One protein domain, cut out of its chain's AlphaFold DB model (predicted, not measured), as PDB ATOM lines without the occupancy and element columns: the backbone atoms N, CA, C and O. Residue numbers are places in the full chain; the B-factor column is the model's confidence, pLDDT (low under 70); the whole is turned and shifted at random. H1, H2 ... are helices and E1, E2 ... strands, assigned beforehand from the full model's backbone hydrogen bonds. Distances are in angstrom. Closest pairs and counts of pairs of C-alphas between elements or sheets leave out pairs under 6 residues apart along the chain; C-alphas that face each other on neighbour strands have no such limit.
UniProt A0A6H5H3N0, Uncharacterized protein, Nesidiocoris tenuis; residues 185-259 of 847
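What this domain is: This is residues 185 to 259 of the 847 residues of an uncharacterized protein of Nesidiocoris tenuis (UniProt A0A6H5H3N0). A small head, made of the two-strand hairpin E1 and E2 with helices H2 and H3 crossing at a wide angle beside it, is joined to a long helical arm, H1, which lies off to one side with the short helix H4 against its later part. Only residues 185 to 191 of H1 stick out free. The printed part has 75 residues, in the order H1, H2, H3, E1, E2, H4; its sheet, E1 - E2, is antiparallel, and the class is mostly helix. The whole is loose, with a radius of gyration of the C-alphas of 14.6 A, and spans 41 by 29 by 16 A.

How they stand to each other: Start at E1, residues 241 to 243, and E2, residues 249 to 251, an antiparallel hairpin at 151 degrees; N 242 and O 250 are 2.8 A apart, within hydrogen-bond range. Look next at H2, residues 213 to 223, where the C-alphas of Trp 213 and Val 249, its closest to E2, are 6.4 A apart. H2 and H3, residues 230 to 240, touch, closest at the C-alphas of Lys 217 and Ala 233, 5.9 A, and are only just about perpendicular at 72 degrees. Farther out, H1, residues 185 to 201, touches H4, residues 255 to 258, with residues 197 to 201 alone; the C-alphas of Leu 200 and Arg 256 come closest, 5.4 A. H1 and H2 are apart. Every O i to N i+4 pair is within hydrogen-bond range in H2, 12 of 13 in H1 and 5 of 7 in H3; H4 is too short for such a pair.

Where its parts are: Find C-alpha 185 at (3.608, 13.109, -12.147); from there H1 runs 24.0 A. H2 measures 15.3 A and H3 14.2 A. H4 ends at C-alpha 258, (20.711, 17.762, -19.232).

The domain as a whole: The C-alphas of Asn 185 and Pro 245 are the farthest apart, 44.9 A. The printed part has no cut, and the link from H1 to H2 is long, 11 residues. Residue 191 is under 70 in pLDDT.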
ATOM      1  N   ASN A 185       2.557  12.165 -11.781       75.44
ATOM      2  CA  ASN A 185       3.608  13.109 -12.147       75.44
ATOM      3  C   ASN A 185       4.869  12.371 -12.626       75.44
ATOM      4  O   ASN A 185       5.425  12.751 -13.656       75.44
ATOM      5  N   ARG A 186       5.332  11.334 -11.915       80.25
ATOM      6  CA  ARG A 186       6.546  10.575 -12.260       80.25
ATOM      7  C   ARG A 186       6.454   9.922 -13.634       80.25
ATOM      8  O   ARG A 186       7.325  10.189 -14.453       80.25
ATOM      9  N   VAL A 187       5.404   9.150 -13.925       71.38
ATOM     10  CA  VAL A 187       5.238   8.459 -15.223       71.38
ATOM     11  C   VAL A 187       5.161   9.463 -16.381       71.38
ATOM     12  O   VAL A 187       5.742   9.250 -17.446       71.38
ATOM     13  N   THR A 188       4.524  10.617 -16.158       75.19
ATOM     14  CA  THR A 188       4.424  11.691 -17.161       75.19
ATOM     15  C   THR A 188       5.745  12.431 -17.402       75.19
ATOM     16  O   THR A 188       5.987  12.879 -18.526       75.19
ATOM     17  N   HIS A 189       6.623  12.534 -16.401       76.94
ATOM     18  CA  HIS A 189       7.992  13.020 -16.602       76.94
ATOM     19  C   HIS A 189       8.909  11.941 -17.190       76.94
ATOM     20  O   HIS A 189       9.736  12.269 -18.033       76.94
ATOM     21  N   LEU A 190       8.741  10.671 -16.811       77.62
ATOM     22  CA  LEU A 190       9.583   9.557 -17.249       77.62
ATOM     23  C   LEU A 190       9.509   9.340 -18.766       77.62
ATOM     24  O   LEU A 190      10.549   9.265 -19.409       77.62
ATOM     25  N   ALA A 191       8.309   9.339 -19.357       69.75
ATOM     26  CA  ALA A 191       8.158   9.249 -20.814       69.75
ATOM     27  C   ALA A 191       8.913  10.383 -21.542       69.75
ATOM     28  O   ALA A 191       9.739  10.125 -22.417       69.75
ATOM     29  N   LYS A 192       8.724  11.636 -21.095       78.50
ATOM     30  CA  LYS A 192       9.434  12.813 -21.630       78.50
ATOM     31  C   LYS A 192      10.951  12.731 -21.432       78.50
ATOM     32  O   LYS A 192      11.696  13.199 -22.286       78.50
ATOM     33  N   ALA A 193      11.406  12.166 -20.314       82.44
ATOM     34  CA  ALA A 193      12.821  11.993 -20.011       82.44
ATOM     35  C   ALA A 193      13.460  10.898 -20.876       82.44
ATOM     36  O   ALA A 193      14.612  11.036 -21.273       82.44
ATOM     37  N   ILE A 194      12.733   9.839 -21.239       77.69
ATOM     38  CA  ILE A 194      13.230   8.830 -22.187       77.69
ATOM     39  C   ILE A 194      13.297   9.423 -23.604       77.69
ATOM     40  O   ILE A 194      14.332   9.297 -24.257       77.69
ATOM     41  N   ASP A 195      12.267  10.154 -24.053       77.19
ATOM     42  CA  ASP A 195      12.314  10.892 -25.327       77.19
ATOM     43  C   ASP A 195      13.505  11.865 -25.364       77.19
ATOM     44  O   ASP A 195      14.256  11.911 -26.342       77.19
ATOM     45  N   ALA A 196      13.722  12.629 -24.290       81.81
ATOM     46  CA  ALA A 196      14.857  13.539 -24.173       81.81
ATOM     47  C   ALA A 196      16.203  12.792 -24.145       81.81
ATOM     48  O   ALA A 196      17.137  13.226 -24.819       81.81
ATOM     49  N   HIS A 197      16.307  11.653 -23.452       82.69
ATOM     50  CA  HIS A 197      17.507  10.805 -23.433       82.69
ATOM     51  C   HIS A 197      17.887  10.320 -24.832       82.69
ATOM     52  O   HIS A 197      19.041  10.453 -25.240       82.69
ATOM     53  N   LEU A 198      16.915   9.814 -25.597       77.69
ATOM     54  CA  LEU A 198      17.115   9.371 -26.978       77.69
ATOM     55  C   LEU A 198      17.535  10.547 -27.877       77.69
ATOM     56  O   LEU A 198      18.534  10.456 -28.592       77.69
ATOM     57  N   ASN A 199      16.846  11.689 -27.773       80.69
ATOM     58  CA  ASN A 199      17.146  12.910 -28.533       80.69
ATOM     59  C   ASN A 199      18.451  13.624 -28.120       80.69
ATOM     60  O   ASN A 199      18.919  14.511 -28.842       80.69
ATOM     61  N   LEU A 200      19.034  13.286 -26.965       83.69
ATOM     62  CA  LEU A 200      20.359  13.739 -26.528       83.69
ATOM     63  C   LEU A 200      21.448  12.738 -26.936       83.69
ATOM     64  O   LEU A 200      22.488  13.166 -27.432       83.69
ATOM     65  N   SER A 201      21.184  11.433 -26.816       79.81
ATOM     66  CA  SER A 201      22.073  10.343 -27.258       79.81
ATOM     67  C   SER A 201      22.317  10.359 -28.772       79.81
ATOM     68  O   SER A 201      23.407  10.032 -29.225       79.81
ATOM     69  N   ALA A 202      21.325  10.790 -29.558       76.44
ATOM     70  CA  ALA A 202      21.410  10.913 -31.015       76.44
ATOM     71  C   ALA A 202      22.241  12.118 -31.517       76.44
ATOM     72  O   ALA A 202      22.334  12.343 -32.726       76.44
ATOM     73  N   ARG A 203      22.799  12.953 -30.626       78.31
ATOM     74  CA  ARG A 203      23.491  14.189 -31.025       78.31
ATOM     75  C   ARG A 203      24.961  13.944 -31.320       78.31
ATOM     76  O   ARG A 203      25.731  13.558 -30.450       78.31
ATOM     77  N   ASP A 204      25.364  14.306 -32.533       75.44
ATOM     78  CA  ASP A 204      26.769  14.409 -32.923       75.44
ATOM     79  C   ASP A 204      27.505  15.444 -32.051       75.44
ATOM     80  O   ASP A 204      27.342  16.658 -32.213       75.44
ATOM     81  N   ALA A 205      28.336  14.956 -31.127       72.12
ATOM     82  CA  ALA A 205      29.122  15.780 -30.210       72.12
ATOM     83  C   ALA A 205      30.082  16.742 -30.936       72.12
ATOM     84  O   ALA A 205      30.390  17.811 -30.405       72.12
ATOM     85  N   LYS A 206      30.494  16.438 -32.178       71.69
ATOM     86  CA  LYS A 206      31.364  17.313 -32.990       71.69
ATOM     87  C   LYS A 206      30.670  18.626 -33.381       71.69
ATOM     88  O   LYS A 206      31.347  19.586 -33.741       71.69
ATOM     89  N   LYS A 207      29.335  18.682 -33.275       79.44
ATOM     90  CA  LYS A 207      28.483  19.859 -33.534       79.44
ATOM     91  C   LYS A 207      28.103  20.624 -32.257       79.44
ATOM     92  O   LYS A 207      27.192  21.455 -32.285       79.44
ATOM     93  N   ALA A 208      28.775  20.367 -31.131       81.06
ATOM     94  CA  ALA A 208      28.632  21.179 -29.925       81.06
ATOM     95  C   ALA A 208      28.971  22.658 -30.204       81.06
ATOM     96  O   ALA A 208      29.907  22.968 -30.942       81.06
ATOM     97  N   LYS A 209      28.209  23.584 -29.602       86.69
ATOM     98  CA  LYS A 209      28.481  25.022 -29.734       86.69
ATOM     99  C   LYS A 209      29.808  25.371 -29.057       86.69
ATOM    100  O   LYS A 209      30.042  24.973 -27.918       86.69
ATOM    101  N   ARG A 210      30.638  26.135 -29.770       92.31
ATOM    102  CA  ARG A 210      31.891  26.715 -29.272       92.31
ATOM    103  C   ARG A 210      31.656  28.163 -28.858       92.31
ATOM    104  O   ARG A 210      30.946  28.889 -29.555       92.31
ATOM    105  N   HIS A 211      32.286  28.563 -27.767       94.38
ATOM    106  CA  HIS A 211      32.120  29.847 -27.095       94.38
ATOM    107  C   HIS A 211      33.475  30.522 -26.878       94.38
ATOM    108  O   HIS A 211      34.504  29.844 -26.830       94.38
ATOM    109  N   SER A 212      33.503  31.847 -26.729       96.19
ATOM    110  CA  SER A 212      34.660  32.488 -26.086       96.19
ATOM    111  C   SER A 212      34.759  32.043 -24.616       96.19
ATOM    112  O   SER A 212      33.815  31.466 -24.068       96.19
ATOM    113  N   TRP A 213      35.898  32.290 -23.962       94.06
ATOM    114  CA  TRP A 213      36.047  31.983 -22.533       94.06
ATOM    115  C   TRP A 213      35.005  32.743 -21.692       94.06
ATOM    116  O   TRP A 213      34.266  32.136 -20.922       94.06
ATOM    117  N   GLU A 214      34.847  34.045 -21.935       95.81
ATOM    118  CA  GLU A 214      33.865  34.878 -21.231       95.81
ATOM    119  C   GLU A 214      32.412  34.457 -21.516       95.81
ATOM    120  O   GLU A 214      31.632  34.314 -20.578       95.81
ATOM    121  N   GLU A 215      32.058  34.134 -22.770       96.00
ATOM    122  CA  GLU A 215      30.733  33.577 -23.106       96.00
ATOM    123  C   GLU A 215      30.444  32.267 -22.355       96.00
ATOM    124  O   GLU A 215      29.305  32.004 -21.969       96.00
ATOM    125  N   ALA A 216      31.447  31.398 -22.191       93.69
ATOM    126  CA  ALA A 216      31.281  30.134 -21.479       93.69
ATOM    127  C   ALA A 216      31.130  30.348 -19.962       93.69
ATOM    128  O   ALA A 216      30.320  29.658 -19.335       93.69
ATOM    129  N   LYS A 217      31.845  31.332 -19.401       94.81
ATOM    130  CA  LYS A 217      31.797  31.718 -17.982       94.81
ATOM    131  C   LYS A 217      30.460  32.345 -17.610       94.81
ATOM    132  O   LYS A 217      29.794  31.856 -16.699       94.81
ATOM    133  N   GLU A 218      30.013  33.336 -18.381       94.88
ATOM    134  CA  GLU A 218      28.682  33.945 -18.256       94.88
ATOM    135  C   GLU A 218      27.586  32.869 -18.316       94.88
ATOM    136  O   GLU A 218      26.719  32.798 -17.444       94.88
ATOM    137  N   ARG A 219      27.664  31.956 -19.296       92.88
ATOM    138  CA  ARG A 219      26.711  30.843 -19.426       92.88
ATOM    139  C   ARG A 219      26.699  29.918 -18.214       92.88
ATOM    140  O   ARG A 219      25.621  29.431 -17.878       92.88
ATOM    141  N   TRP A 220      27.834  29.673 -17.555       91.06
ATOM    142  CA  TRP A 220      27.875  28.860 -16.335       91.06
ATOM    143  C   TRP A 220      27.126  29.559 -15.193       91.06
ATOM    144  O   TRP A 220      26.161  28.996 -14.666       91.06
ATOM    145  N   VAL A 221      27.483  30.813 -14.894       93.31
ATOM    146  CA  VAL A 221      26.854  31.644 -13.846       93.31
ATOM    147  C   VAL A 221      25.341  31.771 -14.071       93.31
ATOM    148  O   VAL A 221      24.546  31.465 -13.183       93.31
ATOM    149  N   VAL A 222      24.913  32.121 -15.289       92.62
ATOM    150  CA  VAL A 222      23.486  32.253 -15.632       92.62
ATOM    151  C   VAL A 222      22.752  30.908 -15.538       92.62
ATOM    152  O   VAL A 222      21.646  30.851 -14.999       92.62
ATOM    153  N   SER A 223      23.354  29.802 -15.998       88.19
ATOM    154  CA  SER A 223      22.708  28.476 -15.945       88.19
ATOM    155  C   SER A 223      22.509  27.940 -14.523       88.19
ATOM    156  O   SER A 223      21.540  27.226 -14.272       88.19
ATOM    157  N   THR A 224      23.374  28.335 -13.585       88.31
ATOM    158  CA  THR A 224      23.275  28.000 -12.152       88.31
ATOM    159  C   THR A 224      22.400  28.986 -11.368       88.31
ATOM    160  O   THR A 224      22.285  28.878 -10.150       88.31
ATOM    161  N   LYS A 225      21.748  29.940 -12.054       87.81
ATOM    162  CA  LYS A 225      20.965  31.039 -11.459       87.81
ATOM    163  C   LYS A 225      21.764  31.878 -10.447       87.81
ATOM    164  O   LYS A 225      21.211  32.332  -9.452       87.81
ATOM    165  N   GLY A 226      23.060  32.067 -10.698       79.12
ATOM    166  CA  GLY A 226      23.950  32.825  -9.818       79.12
ATOM    167  C   GLY A 226      24.407  32.080  -8.562       79.12
ATOM    168  O   GLY A 226      25.032  32.705  -7.712       79.12
ATOM    169  N   SER A 227      24.138  30.772  -8.426       89.75
ATOM    170  CA  SER A 227      24.687  30.003  -7.303       89.75
ATOM    171  C   SER A 227      26.176  29.696  -7.450       89.75
ATOM    172  O   SER A 227      26.828  29.457  -6.446       89.75
ATOM    173  N   VAL A 228      26.718  29.729  -8.672       93.06
ATOM    174  CA  VAL A 228      28.164  29.732  -8.932       93.06
ATOM    175  C   VAL A 228      28.591  31.159  -9.267       93.06
ATOM    176  O   VAL A 228      28.101  31.742 -10.237       93.06
ATOM    177  N   THR A 229      29.519  31.721  -8.490       93.62
ATOM    178  CA  THR A 229      30.111  33.046  -8.749       93.62
ATOM    179  C   THR A 229      31.002  33.043 -10.002       93.62
ATOM    180  O   THR A 229      31.476  31.984 -10.419       93.62
ATOM    181  N   PRO A 230      31.318  34.204 -10.614       93.69
ATOM    182  CA  PRO A 230      32.250  34.263 -11.746       93.69
ATOM    183  C   PRO A 230      33.641  33.675 -11.444       93.69
ATOM    184  O   PRO A 230      34.258  33.096 -12.336       93.69
ATOM    185  N   ALA A 231      34.111  33.769 -10.194       92.56
ATOM    186  CA  ALA A 231      35.362  33.152  -9.748       92.56
ATOM    187  C   ALA A 231      35.243  31.619  -9.659       92.56
ATOM    188  O   ALA A 231      36.062  30.898 -10.227       92.56
ATOM    189  N   SER A 232      34.178  31.109  -9.039       93.38
ATOM    190  CA  SER A 232      33.914  29.668  -8.963       93.38
ATOM    191  C   SER A 232      33.644  29.049 -10.349       93.38
ATOM    192  O   SER A 232      34.066  27.925 -10.623       93.38
ATOM    193  N   ALA A 233      33.055  29.805 -11.285       94.44
ATOM    194  CA  ALA A 233      32.899  29.408 -12.688       94.44
ATOM    195  C   ALA A 233      34.243  29.326 -13.437       94.44
ATOM    196  O   ALA A 233      34.471  28.368 -14.176       94.44
ATOM    197  N   GLU A 234      35.150  30.287 -13.222       93.69
ATOM    198  CA  GLU A 234      36.517  30.277 -13.769       93.69
ATOM    199  C   GLU A 234      37.287  29.017 -13.325       93.69
ATOM    200  O   GLU A 234      37.973  28.395 -14.138       93.69
ATOM    201  N   ILE A 235      37.120  28.584 -12.067       93.06
ATOM    202  CA  ILE A 235      37.691  27.331 -11.543       93.06
ATOM    203  C   ILE A 235      37.068  26.114 -12.239       93.06
ATOM    204  O   ILE A 235      37.790  25.322 -12.850       93.06
ATOM    205  N   LEU A 236      35.733  25.981 -12.215       93.50
ATOM    206  CA  LEU A 236      35.024  24.849 -12.833       93.50
ATOM    207  C   LEU A 236      35.333  24.711 -14.330       93.50
ATOM    208  O   LEU A 236      35.428  23.591 -14.839       93.50
ATOM    209  N   MET A 237      35.530  25.821 -15.043       93.00
ATOM    210  CA  MET A 237      35.856  25.806 -16.468       93.00
ATOM    211  C   MET A 237      37.232  25.220 -16.789       93.00
ATOM    212  O   MET A 237      37.356  24.587 -17.835       93.00
ATOM    213  N   ARG A 238      38.239  25.342 -15.910       89.69
ATOM    214  CA  ARG A 238      39.595  24.784 -16.141       89.69
ATOM    215  C   ARG A 238      39.583  23.281 -16.440       89.69
ATOM    216  O   ARG A 238      40.461  22.798 -17.149       89.69
ATOM    217  N   ARG A 239      38.582  22.569 -15.914       90.00
ATOM    218  CA  ARG A 239      38.351  21.125 -16.088       90.00
ATOM    219  C   ARG A 239      37.066  20.801 -16.869       90.00
ATOM    220  O   ARG A 239      36.948  19.726 -17.446       90.00
ATOM    221  N   GLY A 240      36.107  21.726 -16.897       89.50
ATOM    222  CA  GLY A 240      34.789  21.563 -17.516       89.50
ATOM    223  C   GLY A 240      34.677  21.959 -18.992       89.50
ATOM    224  O   GLY A 240      33.568  21.915 -19.537       89.50
ATOM    225  N   VAL A 241      35.771  22.373 -19.647       90.88
ATOM    226  CA  VAL A 241      35.782  22.729 -21.079       90.88
ATOM    227  C   VAL A 241      36.960  22.120 -21.844       90.88
ATOM    228  O   VAL A 241      38.067  21.980 -21.335       90.88
ATOM    229  N   ILE A 242      36.717  21.817 -23.116       88.56
ATOM    230  CA  ILE A 242      37.707  21.429 -24.120       88.56
ATOM    231  C   ILE A 242      38.108  22.690 -24.890       88.56
ATOM    232  O   ILE A 242      37.242  23.388 -25.425       88.56
ATOM    233  N   LYS A 243      39.412  22.975 -24.978       87.94
ATOM    234  CA  LYS A 243      39.953  24.032 -25.848       87.94
ATOM    235  C   LYS A 243      39.950  23.552 -27.301       87.94
ATOM    236  O   LYS A 243      40.450  22.470 -27.601       87.94
ATOM    237  N   CYS A 244      39.372  24.341 -28.197       86.75
ATOM    238  CA  CYS A 244      39.296  24.052 -29.625       86.75
ATOM    239  C   CYS A 244      40.465  24.716 -30.389       86.75
ATOM    240  O   CYS A 244      40.988  25.736 -29.936       86.75
ATOM    241  N   PRO A 245      40.866  24.194 -31.570       86.88
ATOM    242  CA  PRO A 245      41.963  24.770 -32.366       86.88
ATOM    243  C   PRO A 245      41.725  26.205 -32.869       86.88
ATOM    244  O   PRO A 245      42.664  26.874 -33.278       86.88
ATOM    245  N   ASP A 246      40.478  26.681 -32.836       88.38
ATOM    246  CA  ASP A 246      40.063  28.049 -33.181       88.38
ATOM    247  C   ASP A 246      40.133  29.024 -31.983       88.38
ATOM    248  O   ASP A 246      39.565  30.114 -32.032       88.38
ATOM    249  N   GLY A 247      40.783  28.623 -30.883       88.25
ATOM    250  CA  GLY A 247      40.916  29.409 -29.652       88.25
ATOM    251  C   GLY A 247      39.646  29.478 -28.795       88.25
ATOM    252  O   GLY A 247      39.681  30.030 -27.695       88.25
ATOM    253  N   LYS A 248      38.527  28.912 -29.265       94.56
ATOM    254  CA  LYS A 248      37.264  28.844 -28.520       94.56
ATOM    255  C   LYS A 248      37.237  27.641 -27.578       94.56
ATOM    256  O   LYS A 248      38.113  26.779 -27.607       94.56
ATOM    257  N   VAL A 249      36.206  27.566 -26.743       93.06
ATOM    258  CA  VAL A 249      35.967  26.443 -25.829       93.06
ATOM    259  C   VAL A 249      34.592  25.814 -26.041       93.06
ATOM    260  O   VAL A 249      33.633  26.491 -26.409       93.06
ATOM    261  N   ALA A 250      34.484  24.514 -25.786       90.62
ATOM    262  CA  ALA A 250      33.218  23.781 -25.721       90.62
ATOM    263  C   ALA A 250      33.151  22.997 -24.404       90.62
ATOM    264  O   ALA A 250      34.169  22.490 -23.943       90.62
ATOM    265  N   PHE A 251      31.979  22.879 -23.778       90.88
ATOM    266  CA  PHE A 251      31.847  22.147 -22.510       90.88
ATOM    267  C   PHE A 251      32.203  20.657 -22.678       90.88
ATOM    268  O   PHE A 251      31.717  20.021 -23.612       90.88
ATOM    269  N   SER A 252      33.021  20.104 -21.773       87.50
ATOM    270  CA  SER A 252      33.467  18.698 -21.822       87.50
ATOM    271  C   SER A 252      32.380  17.703 -21.401       87.50
ATOM    272  O   SER A 252      32.411  16.539 -21.806       87.50
ATOM    273  N   ARG A 253      31.417  18.162 -20.590       89.12
ATOM    274  CA  ARG A 253      30.361  17.324 -20.016       89.12
ATOM    275  C   ARG A 253      29.378  16.784 -21.056       89.12
ATOM    276  O   ARG A 253      28.970  17.493 -21.978       89.12
ATOM    277  N   ASP A 254      28.953  15.542 -20.855       90.12
ATOM    278  CA  ASP A 254      27.986  14.845 -21.702       90.12
ATOM    279  C   ASP A 254      26.658  15.623 -21.798       90.12
ATOM    280  O   ASP A 254      26.094  16.090 -20.805       90.12
ATOM    281  N   ASN A 255      26.115  15.751 -23.010       87.38
ATOM    282  CA  ASN A 255      24.837  16.427 -23.224       87.38
ATOM    283  C   ASN A 255      23.648  15.688 -22.587       87.38
ATOM    284  O   ASN A 255      22.656  16.344 -22.269       87.38
ATOM    285  N   ARG A 256      23.740  14.372 -22.359       88.44
ATOM    286  CA  ARG A 256      22.702  13.559 -21.697       88.44
ATOM    287  C   ARG A 256      22.462  13.954 -20.237       88.44
ATOM    288  O   ARG A 256      21.345  13.797 -19.761       88.44
ATOM    289  N   LEU A 257      23.437  14.569 -19.559       89.44
ATOM    290  CA  LEU A 257      23.307  15.087 -18.181       89.44
ATOM    291  C   LEU A 257      22.316  16.263 -18.046       89.44
ATOM    292  O   LEU A 257      22.027  16.723 -16.944       89.44
ATOM    293  N   LYS A 258      21.794  16.764 -19.172       87.44
ATOM    294  CA  LYS A 258      20.711  17.762 -19.232       87.44
ATOM    295  C   LYS A 258      19.318  17.126 -19.152       87.44
ATOM    296  O   LYS A 258      18.324  17.847 -19.186       87.44
ATOM    297  N   ASN A 259      19.243  15.796 -19.099       86.94
ATOM    298  CA  ASN A 259      18.009  15.050 -18.909       86.94
ATOM    299  C   ASN A 259      17.629  14.927 -17.423       86.94
ATOM    300  O   ASN A 259      18.469  15.104 -16.544       86.94
TER     301      ASN A 259